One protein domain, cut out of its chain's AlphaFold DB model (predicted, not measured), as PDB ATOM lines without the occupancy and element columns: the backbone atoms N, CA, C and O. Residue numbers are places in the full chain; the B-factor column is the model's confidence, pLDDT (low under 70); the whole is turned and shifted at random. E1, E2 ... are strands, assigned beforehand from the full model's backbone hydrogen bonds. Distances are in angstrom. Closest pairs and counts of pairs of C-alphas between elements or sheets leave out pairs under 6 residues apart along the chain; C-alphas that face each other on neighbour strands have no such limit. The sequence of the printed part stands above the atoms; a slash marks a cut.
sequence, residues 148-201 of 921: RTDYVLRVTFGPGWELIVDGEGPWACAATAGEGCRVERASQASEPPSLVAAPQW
ATOM      1  N   ARG A 148     -66.148 110.556 -35.532       88.38
ATOM      2  CA  ARG A 148     -66.478 111.531 -34.502       88.38
ATOM      3  C   ARG A 148     -66.630 112.912 -35.115       88.38
ATOM      4  O   ARG A 148     -65.857 113.306 -35.981       88.38
ATOM      5  N   THR A 149     -67.595 113.656 -34.602       88.44
ATOM      6  CA  THR A 149     -67.936 114.994 -35.063       88.44
ATOM      7  C   THR A 149     -67.980 115.961 -33.891       88.44
ATOM      8  O   THR A 149     -68.420 115.630 -32.788       88.44
ATOM      9  N   ASP A 150     -67.547 117.187 -34.155       93.06
ATOM     10  CA  ASP A 150     -67.876 118.320 -33.303       93.06
ATOM     11  C   ASP A 150     -69.331 118.705 -33.574       93.06
ATOM     12  O   ASP A 150     -69.760 118.743 -34.733       93.06
ATOM     13  N   TYR A 151     -70.112 118.988 -32.534       94.06
ATOM     14  CA  TYR A 151     -71.480 119.469 -32.719       94.06
ATOM     15  C   TYR A 151     -71.911 120.458 -31.645       94.06
ATOM     16  O   TYR A 151     -71.440 120.447 -30.508       94.06
ATOM     17  N   VAL A 152     -72.873 121.295 -32.033       96.19
ATOM     18  CA  VAL A 152     -73.683 122.098 -31.120       96.19
ATOM     19  C   VAL A 152     -75.133 121.700 -31.334       96.19
ATOM     20  O   VAL A 152     -75.712 121.965 -32.387       96.19
ATOM     21  N   LEU A 153     -75.710 121.056 -30.330       95.44
ATOM     22  CA  LEU A 153     -77.078 120.581 -30.326       95.44
ATOM     23  C   LEU A 153     -77.956 121.541 -29.522       95.44
ATOM     24  O   LEU A 153     -77.636 121.901 -28.390       95.44
ATOM     25  N   ARG A 154     -79.083 121.941 -30.108       95.81
ATOM     26  CA  ARG A 154     -80.116 122.753 -29.460       95.81
ATOM     27  C   ARG A 154     -81.440 122.025 -29.579       95.81
ATOM     28  O   ARG A 154     -81.951 121.884 -30.685       95.81
ATOM     29  N   VAL A 155     -81.977 121.584 -28.450       93.81
ATOM     30  CA  VAL A 155     -83.251 120.862 -28.385       93.81
ATOM     31  C   VAL A 155     -84.269 121.729 -27.671       93.81
ATOM     32  O   VAL A 155     -83.990 122.217 -26.576       93.81
ATOM     33  N   THR A 156     -85.441 121.893 -28.277       92.44
ATOM     34  CA  THR A 156     -86.614 122.486 -27.630       92.44
ATOM     35  C   THR A 156     -87.641 121.390 -27.371       92.44
ATOM     36  O   THR A 156     -87.946 120.619 -28.277       92.44
ATOM     37  N   PHE A 157     -88.178 121.317 -26.154       90.94
ATOM     38  CA  PHE A 157     -89.153 120.302 -25.745       90.94
ATOM     39  C   PHE A 157     -90.255 120.907 -24.863       90.94
ATOM     40  O   PHE A 157     -90.067 121.949 -24.230       90.94
ATOM     41  N   GLY A 158     -91.438 120.289 -24.882       86.31
ATOM     42  CA  GLY A 158     -92.629 120.786 -24.186       86.31
ATOM     43  C   GLY A 158     -92.704 120.376 -22.709       86.31
ATOM     44  O   GLY A 158     -91.957 119.501 -22.269       86.31
ATOM     45  N   PRO A 159     -93.623 120.982 -21.931       83.94
ATOM     46  CA  PRO A 159     -93.880 120.576 -20.552       83.94
ATOM     47  C   PRO A 159     -94.425 119.142 -20.470       83.94
ATOM     48  O   PRO A 159     -95.125 118.685 -21.373       83.94
ATOM     49  N   GLY A 160     -94.130 118.454 -19.361       85.31
ATOM     50  CA  GLY A 160     -94.553 117.065 -19.127       85.31
ATOM     51  C   GLY A 160     -93.611 116.004 -19.697       85.31
ATOM     52  O   GLY A 160     -93.985 114.841 -19.723       85.31
ATOM     53  N   TRP A 161     -92.423 116.413 -20.146       89.56
ATOM     54  CA  TRP A 161     -91.332 115.532 -20.551       89.56
ATOM     55  C   TRP A 161     -90.055 115.908 -19.808       89.56
ATOM     56  O   TRP A 161     -89.787 117.086 -19.544       89.56
ATOM     57  N   GLU A 162     -89.251 114.896 -19.528       94.62
ATOM     58  CA  GLU A 162     -87.894 114.996 -19.031       94.62
ATOM     59  C   GLU A 162     -86.929 114.394 -20.053       94.62
ATOM     60  O   GLU A 162     -87.131 113.287 -20.561       94.62
ATOM     61  N   LEU A 163     -85.879 115.147 -20.366       95.56
ATOM     62  CA  LEU A 163     -84.966 114.865 -21.466       95.56
ATOM     63  C   LEU A 163     -83.601 114.395 -20.957       95.56
ATOM     64  O   LEU A 163     -83.048 114.994 -20.040       95.56
ATOM     65  N   ILE A 164     -83.026 113.391 -21.610       96.25
ATOM     66  CA  ILE A 164     -81.644 112.931 -21.465       96.25
ATOM     67  C   ILE A 164     -80.958 113.095 -22.826       96.25
ATOM     68  O   ILE A 164     -81.510 112.719 -23.858       96.25
ATOM     69  N   VAL A 165     -79.760 113.669 -22.837       95.06
ATOM     70  CA  VAL A 165     -78.984 114.009 -24.040       95.06
ATOM     71  C   VAL A 165     -77.550 113.622 -23.758       95.06
ATOM     72  O   VAL A 165     -76.955 114.123 -22.804       95.06
ATOM     73  N   ASP A 166     -77.013 112.714 -24.567       92.88
ATOM     74  CA  ASP A 166     -75.669 112.163 -24.380       92.88
ATOM     75  C   ASP A 166     -75.430 111.622 -22.956       92.88
ATOM     76  O   ASP A 166     -74.368 111.809 -22.363       92.88
ATOM     77  N   GLY A 167     -76.459 110.993 -22.376       92.19
ATOM     78  CA  GLY A 167     -76.439 110.436 -21.018       92.19
ATOM     79  C   GLY A 167     -76.412 111.449 -19.871       92.19
ATOM     80  O   GLY A 167     -76.376 111.049 -18.704       92.19
ATOM     81  N   GLU A 168     -76.453 112.744 -20.171       93.62
ATOM     82  CA  GLU A 168     -76.640 113.807 -19.189       93.62
ATOM     83  C   GLU A 168     -78.128 114.172 -19.056       93.62
ATOM     84  O   GLU A 168     -78.922 113.917 -19.960       93.62
ATOM     85  N   GLY A 169     -78.515 114.755 -17.917       91.62
ATOM     86  CA  GLY A 169     -79.915 114.979 -17.531       91.62
ATOM     87  C   GLY A 169     -80.312 114.150 -16.298       91.62
ATOM     88  O   GLY A 169     -79.415 113.674 -15.591       91.62
ATOM     89  N   PRO A 170     -81.615 113.974 -16.011       93.81
ATOM     90  CA  PRO A 170     -82.755 114.465 -16.792       93.81
ATOM     91  C   PRO A 170     -82.956 115.988 -16.680       93.81
ATOM     92  O   PRO A 170     -82.848 116.564 -15.597       93.81
ATOM     93  N   TRP A 171     -83.269 116.663 -17.791       93.69
ATOM     94  CA  TRP A 171     -83.736 118.055 -17.790       93.69
ATOM     95  C   TRP A 171     -85.255 118.092 -17.907       93.69
ATOM     96  O   TRP A 171     -85.814 117.658 -18.910       93.69
ATOM     97  N   ALA A 172     -85.920 118.657 -16.904       89.38
ATOM     98  CA  ALA A 172     -87.368 118.814 -16.893       89.38
ATOM     99  C   ALA A 172     -87.799 120.143 -17.523       89.38
ATOM    100  O   ALA A 172     -87.146 121.176 -17.329       89.38
ATOM    101  N   CYS A 173     -88.940 120.138 -18.219       83.19
ATOM    102  CA  CYS A 173     -89.575 121.371 -18.663       83.19
ATOM    103  C   CYS A 173     -90.708 121.807 -17.731       83.19
ATOM    104  O   CYS A 173     -91.696 121.096 -17.543       83.19
ATOM    105  N   ALA A 174     -90.583 123.008 -17.163       77.12
ATOM    106  CA  ALA A 174     -91.598 123.561 -16.276       77.12
ATOM    107  C   ALA A 174     -92.922 123.809 -17.021       77.12
ATOM    108  O   ALA A 174     -92.937 124.382 -18.109       77.12
ATOM    109  N   ALA A 175     -94.048 123.475 -16.382       70.56
ATOM    110  CA  ALA A 175     -95.395 123.648 -16.943       70.56
ATOM    111  C   ALA A 175     -95.744 125.099 -17.345       70.56
ATOM    112  O   ALA A 175     -96.674 125.323 -18.113       70.56
ATOM    113  N   THR A 176     -95.012 126.090 -16.831       70.62
ATOM    114  CA  THR A 176     -95.201 127.520 -17.119       70.62
ATOM    115  C   THR A 176     -94.433 128.017 -18.350       70.62
ATOM    116  O   THR A 176     -94.567 129.188 -18.709       70.62
ATOM    117  N   ALA A 177     -93.630 127.171 -19.001       68.56
ATOM    118  CA  ALA A 177     -92.842 127.545 -20.173       68.56
ATOM    119  C   ALA A 177     -93.717 127.586 -21.439       68.56
ATOM    120  O   ALA A 177     -93.943 126.570 -22.091       68.56
ATOM    121  N   GLY A 178     -94.218 128.776 -21.793       66.94
ATOM    122  CA  GLY A 178     -95.103 128.970 -22.952       66.94
ATOM    123  C   GLY A 178     -94.469 128.676 -24.322       66.94
ATOM    124  O   GLY A 178     -95.182 128.272 -25.233       66.94
ATOM    125  N   GLU A 179     -93.149 128.834 -24.467       73.88
ATOM    126  CA  GLU A 179     -92.394 128.545 -25.707       73.88
ATOM    127  C   GLU A 179     -91.643 127.194 -25.655       73.88
ATOM    128  O   GLU A 179     -90.841 126.891 -26.539       73.88
ATOM    129  N   GLY A 180     -91.895 126.372 -24.627       82.31
ATOM    130  CA  GLY A 180     -91.113 125.168 -24.331       82.31
ATOM    131  C   GLY A 180     -89.784 125.471 -23.632       82.31
ATOM    132  O   GLY A 180     -89.430 126.623 -23.371       82.31
ATOM    133  N   CYS A 181     -89.045 124.421 -23.289       87.00
ATOM    134  CA  CYS A 181     -87.747 124.507 -22.629       87.00
ATOM    135  C   CYS A 181     -86.638 124.134 -23.598       87.00
ATOM    136  O   CYS A 181     -86.833 123.300 -24.479       87.00
ATOM    137  N   ARG A 182     -85.468 124.754 -23.431       90.19
ATOM    138  CA  ARG A 182     -84.334 124.588 -24.339       90.19
ATOM    139  C   ARG A 182     -83.124 124.011 -23.618       90.19
ATOM    140  O   ARG A 182     -82.676 124.577 -22.625       90.19
ATOM    141  N   VAL A 183     -82.569 122.938 -24.172       92.44
ATOM    142  CA  VAL A 183     -81.258 122.388 -23.804       92.44
ATOM    143  C   VAL A 183     -80.275 122.715 -24.921       92.44
ATOM    144  O   VAL A 183     -80.573 122.519 -26.099       92.44
ATOM    145  N   GLU A 184     -79.106 123.240 -24.558       93.94
ATOM    146  CA  GLU A 184     -77.994 123.462 -25.482       93.94
ATOM    147  C   GLU A 184     -76.777 122.667 -25.012       93.94
ATOM    148  O   GLU A 184     -76.381 122.744 -23.849       93.94
ATOM    149  N   ARG A 185     -76.204 121.887 -25.926       92.88
ATOM    150  CA  ARG A 185     -75.044 121.028 -25.698       92.88
ATOM    151  C   ARG A 185     -74.014 121.280 -26.778       92.88
ATOM    152  O   ARG A 185     -74.363 121.396 -27.948       92.88
ATOM    153  N   ALA A 186     -72.753 121.350 -26.386       93.62
ATOM    154  CA  ALA A 186     -71.637 121.386 -27.313       93.62
ATOM    155  C   ALA A 186     -70.688 120.252 -26.949       93.62
ATOM    156  O   ALA A 186     -70.319 120.116 -25.782       93.62
ATOM    157  N   SER A 187     -70.300 119.472 -27.948       91.06
ATOM    158  CA  SER A 187     -69.391 118.342 -27.786       91.06
ATOM    159  C   SER A 187     -68.311 118.413 -28.855       91.06
ATOM    160  O   SER A 187     -68.569 118.833 -29.984       91.06
ATOM    161  N   GLN A 188     -67.099 118.009 -28.483       89.88
ATOM    162  CA  GLN A 188     -65.952 117.919 -29.383       89.88
ATOM    163  C   GLN A 188     -65.577 116.458 -29.585       89.88
ATOM    164  O   GLN A 188     -65.623 115.686 -28.626       89.88
ATOM    165  N   ALA A 189     -65.208 116.101 -30.815       86.81
ATOM    166  CA  ALA A 189     -64.812 114.760 -31.223       86.81
ATOM    167  C   ALA A 189     -65.718 113.675 -30.611       86.81
ATOM    168  O   ALA A 189     -65.240 112.696 -30.030       86.81
ATOM    169  N   SER A 190     -67.034 113.863 -30.726       87.81
ATOM    170  CA  SER A 190     -68.035 112.997 -30.106       87.81
ATOM    171  C   SER A 190     -68.770 112.170 -31.148       87.81
ATOM    172  O   SER A 190     -68.765 112.465 -32.341       87.81
ATOM    173  N   GLU A 191     -69.396 111.094 -30.697       89.25
ATOM    174  CA  GLU A 191     -70.314 110.338 -31.538       89.25
ATOM    175  C   GLU A 191     -71.585 111.153 -31.815       89.25
ATOM    176  O   GLU A 191     -71.856 112.113 -31.084       89.25
ATOM    177  N   PRO A 192     -72.375 110.796 -32.846       91.19
ATOM    178  CA  PRO A 192     -73.649 111.457 -33.094       91.19
ATOM    179  C   PRO A 192     -74.537 111.474 -31.838       91.19
ATOM    180  O   PRO A 192     -74.625 110.450 -31.152       91.19
ATOM    181  N   PRO A 193     -75.194 112.608 -31.538       94.06
ATOM    182  CA  PRO A 193     -75.883 112.807 -30.273       94.06
ATOM    183  C   PRO A 193     -77.031 111.822 -30.057       94.06
ATOM    184  O   PRO A 193     -77.835 111.579 -30.966       94.06
ATOM    185  N   SER A 194     -77.148 111.323 -28.829       94.69
ATOM    186  CA  SER A 194     -78.290 110.516 -28.389       94.69
ATOM    187  C   SER A 194     -79.327 111.381 -27.670       94.69
ATOM    188  O   SER A 194     -78.991 112.386 -27.037       94.69
ATOM    189  N   LEU A 195     -80.598 110.996 -27.770       95.50
ATOM    190  CA  LEU A 195     -81.706 111.635 -27.071       95.50
ATOM    191  C   LEU A 195     -82.649 110.560 -26.534       95.50
ATOM    192  O   LEU A 195     -83.119 109.714 -27.290       95.50
ATOM    193  N   VAL A 196     -82.937 110.609 -25.236       96.50
ATOM    194  CA  VAL A 196     -83.955 109.768 -24.595       96.50
ATOM    195  C   VAL A 196     -84.900 110.672 -23.817       96.50
ATOM    196  O   VAL A 196     -84.449 111.609 -23.163       96.50
ATOM    197  N   ALA A 197     -86.204 110.442 -23.899       95.56
ATOM    198  CA  ALA A 197     -87.178 111.239 -23.164       95.56
ATOM    199  C   ALA A 197     -88.296 110.362 -22.606       95.56
ATOM    200  O   ALA A 197     -88.708 109.406 -23.250       95.56
ATOM    201  N   ALA A 198     -88.789 110.721 -21.427       95.50
ATOM    202  CA  ALA A 198     -89.958 110.115 -20.797       95.50
ATOM    203  C   ALA A 198     -90.718 111.197 -20.015       95.50
ATOM    204  O   ALA A 198     -90.158 112.275 -19.784       95.50
ATOM    205  N   PRO A 199     -91.966 110.961 -19.579       93.25
ATOM    206  CA  PRO A 199     -92.694 111.930 -18.766       93.25
ATOM    207  C   PRO A 199     -91.998 112.255 -17.442       93.25
ATOM    208  O   PRO A 199     -92.064 113.389 -16.967       93.25
ATOM    209  N   GLN A 200     -91.329 111.260 -16.858       93.81
ATOM    210  CA  GLN A 200     -90.608 111.362 -15.599       93.81
ATOM    211  C   GLN A 200     -89.499 110.308 -15.549       93.81
ATOM    212  O   GLN A 200     -89.701 109.190 -16.015       93.81
ATOM    213  N   TRP A 201     -88.363 110.648 -14.940       95.75
ATOM    214  CA  TRP A 201     -87.310 109.694 -14.607       95.75
ATOM    215  C   TRP A 201     -87.148 109.533 -13.096       95.75
ATOM    216  O   TRP A 201     -87.119 110.493 -12.322       95.75
TER     217      TRP A 201
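AT A GLANCE: This is residues 148 to 201 of the 921 residues of an uncharacterized protein of Deltaproteobacteria bacterium (UniProt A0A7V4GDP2). Two small sheets stand partly face to face as a flat sandwich: a long two-stranded ribbon, E1 and E4, covers a sheet of three shorter strands in the order E3, E2, E5, with strands of the two layers nearly in line. The chain changes layer at the links E1 to E2, E3 to E4 and E4 to E5. The printed part has 54 residues with five named strands, E1 to E5 along the chain, and no named helix; the class is all strand, and both sheets are antiparallel. It is only just compact, close to loose, with a radius of gyration of the C-alphas of 11.8 A, and spans 36 by 22 by 11 A.

HOW THE PARTS SIT: E1, residues 149 to 157, is the antiparallel neighbour of E4, residues 181 to 190, at 167 degrees; N 153 and O 185 are within hydrogen-bond range at 2.8 A. E2, residues 162 to 165, and E3, residues 168 to 172, form a hairpin, with N 171 and O 163 at 2.8 A. E5, residues 195 to 198, is antiparallel to E2, with N 164 and O 196 at 2.8 A. The sandwich, two sheets face to face, has its facing parts 10.8 A centre to centre. Between E3 and E4 the closest C-alphas, Trp 171 and Val 183, are 7.8 A apart. E1 and E5 are apart.

IN THESE COORDINATES: E1 begins at C-alpha 149 (-67.936, 114.994, -35.063) and is 23.8 A long. E2 measures 10.3 A, E3 12.1 A and E4 24.0 A. E5, 10.5 A long, ends at C-alpha 198 (-89.958, 110.115, -20.797).

THE WHOLE: The C-alphas farthest apart, of Arg 148 and Thr 176, are 37.2 A apart. The printed part has no cut and no long link. Mean pLDDT of the printed part is 89.6; residues 177 to 178 are under 70.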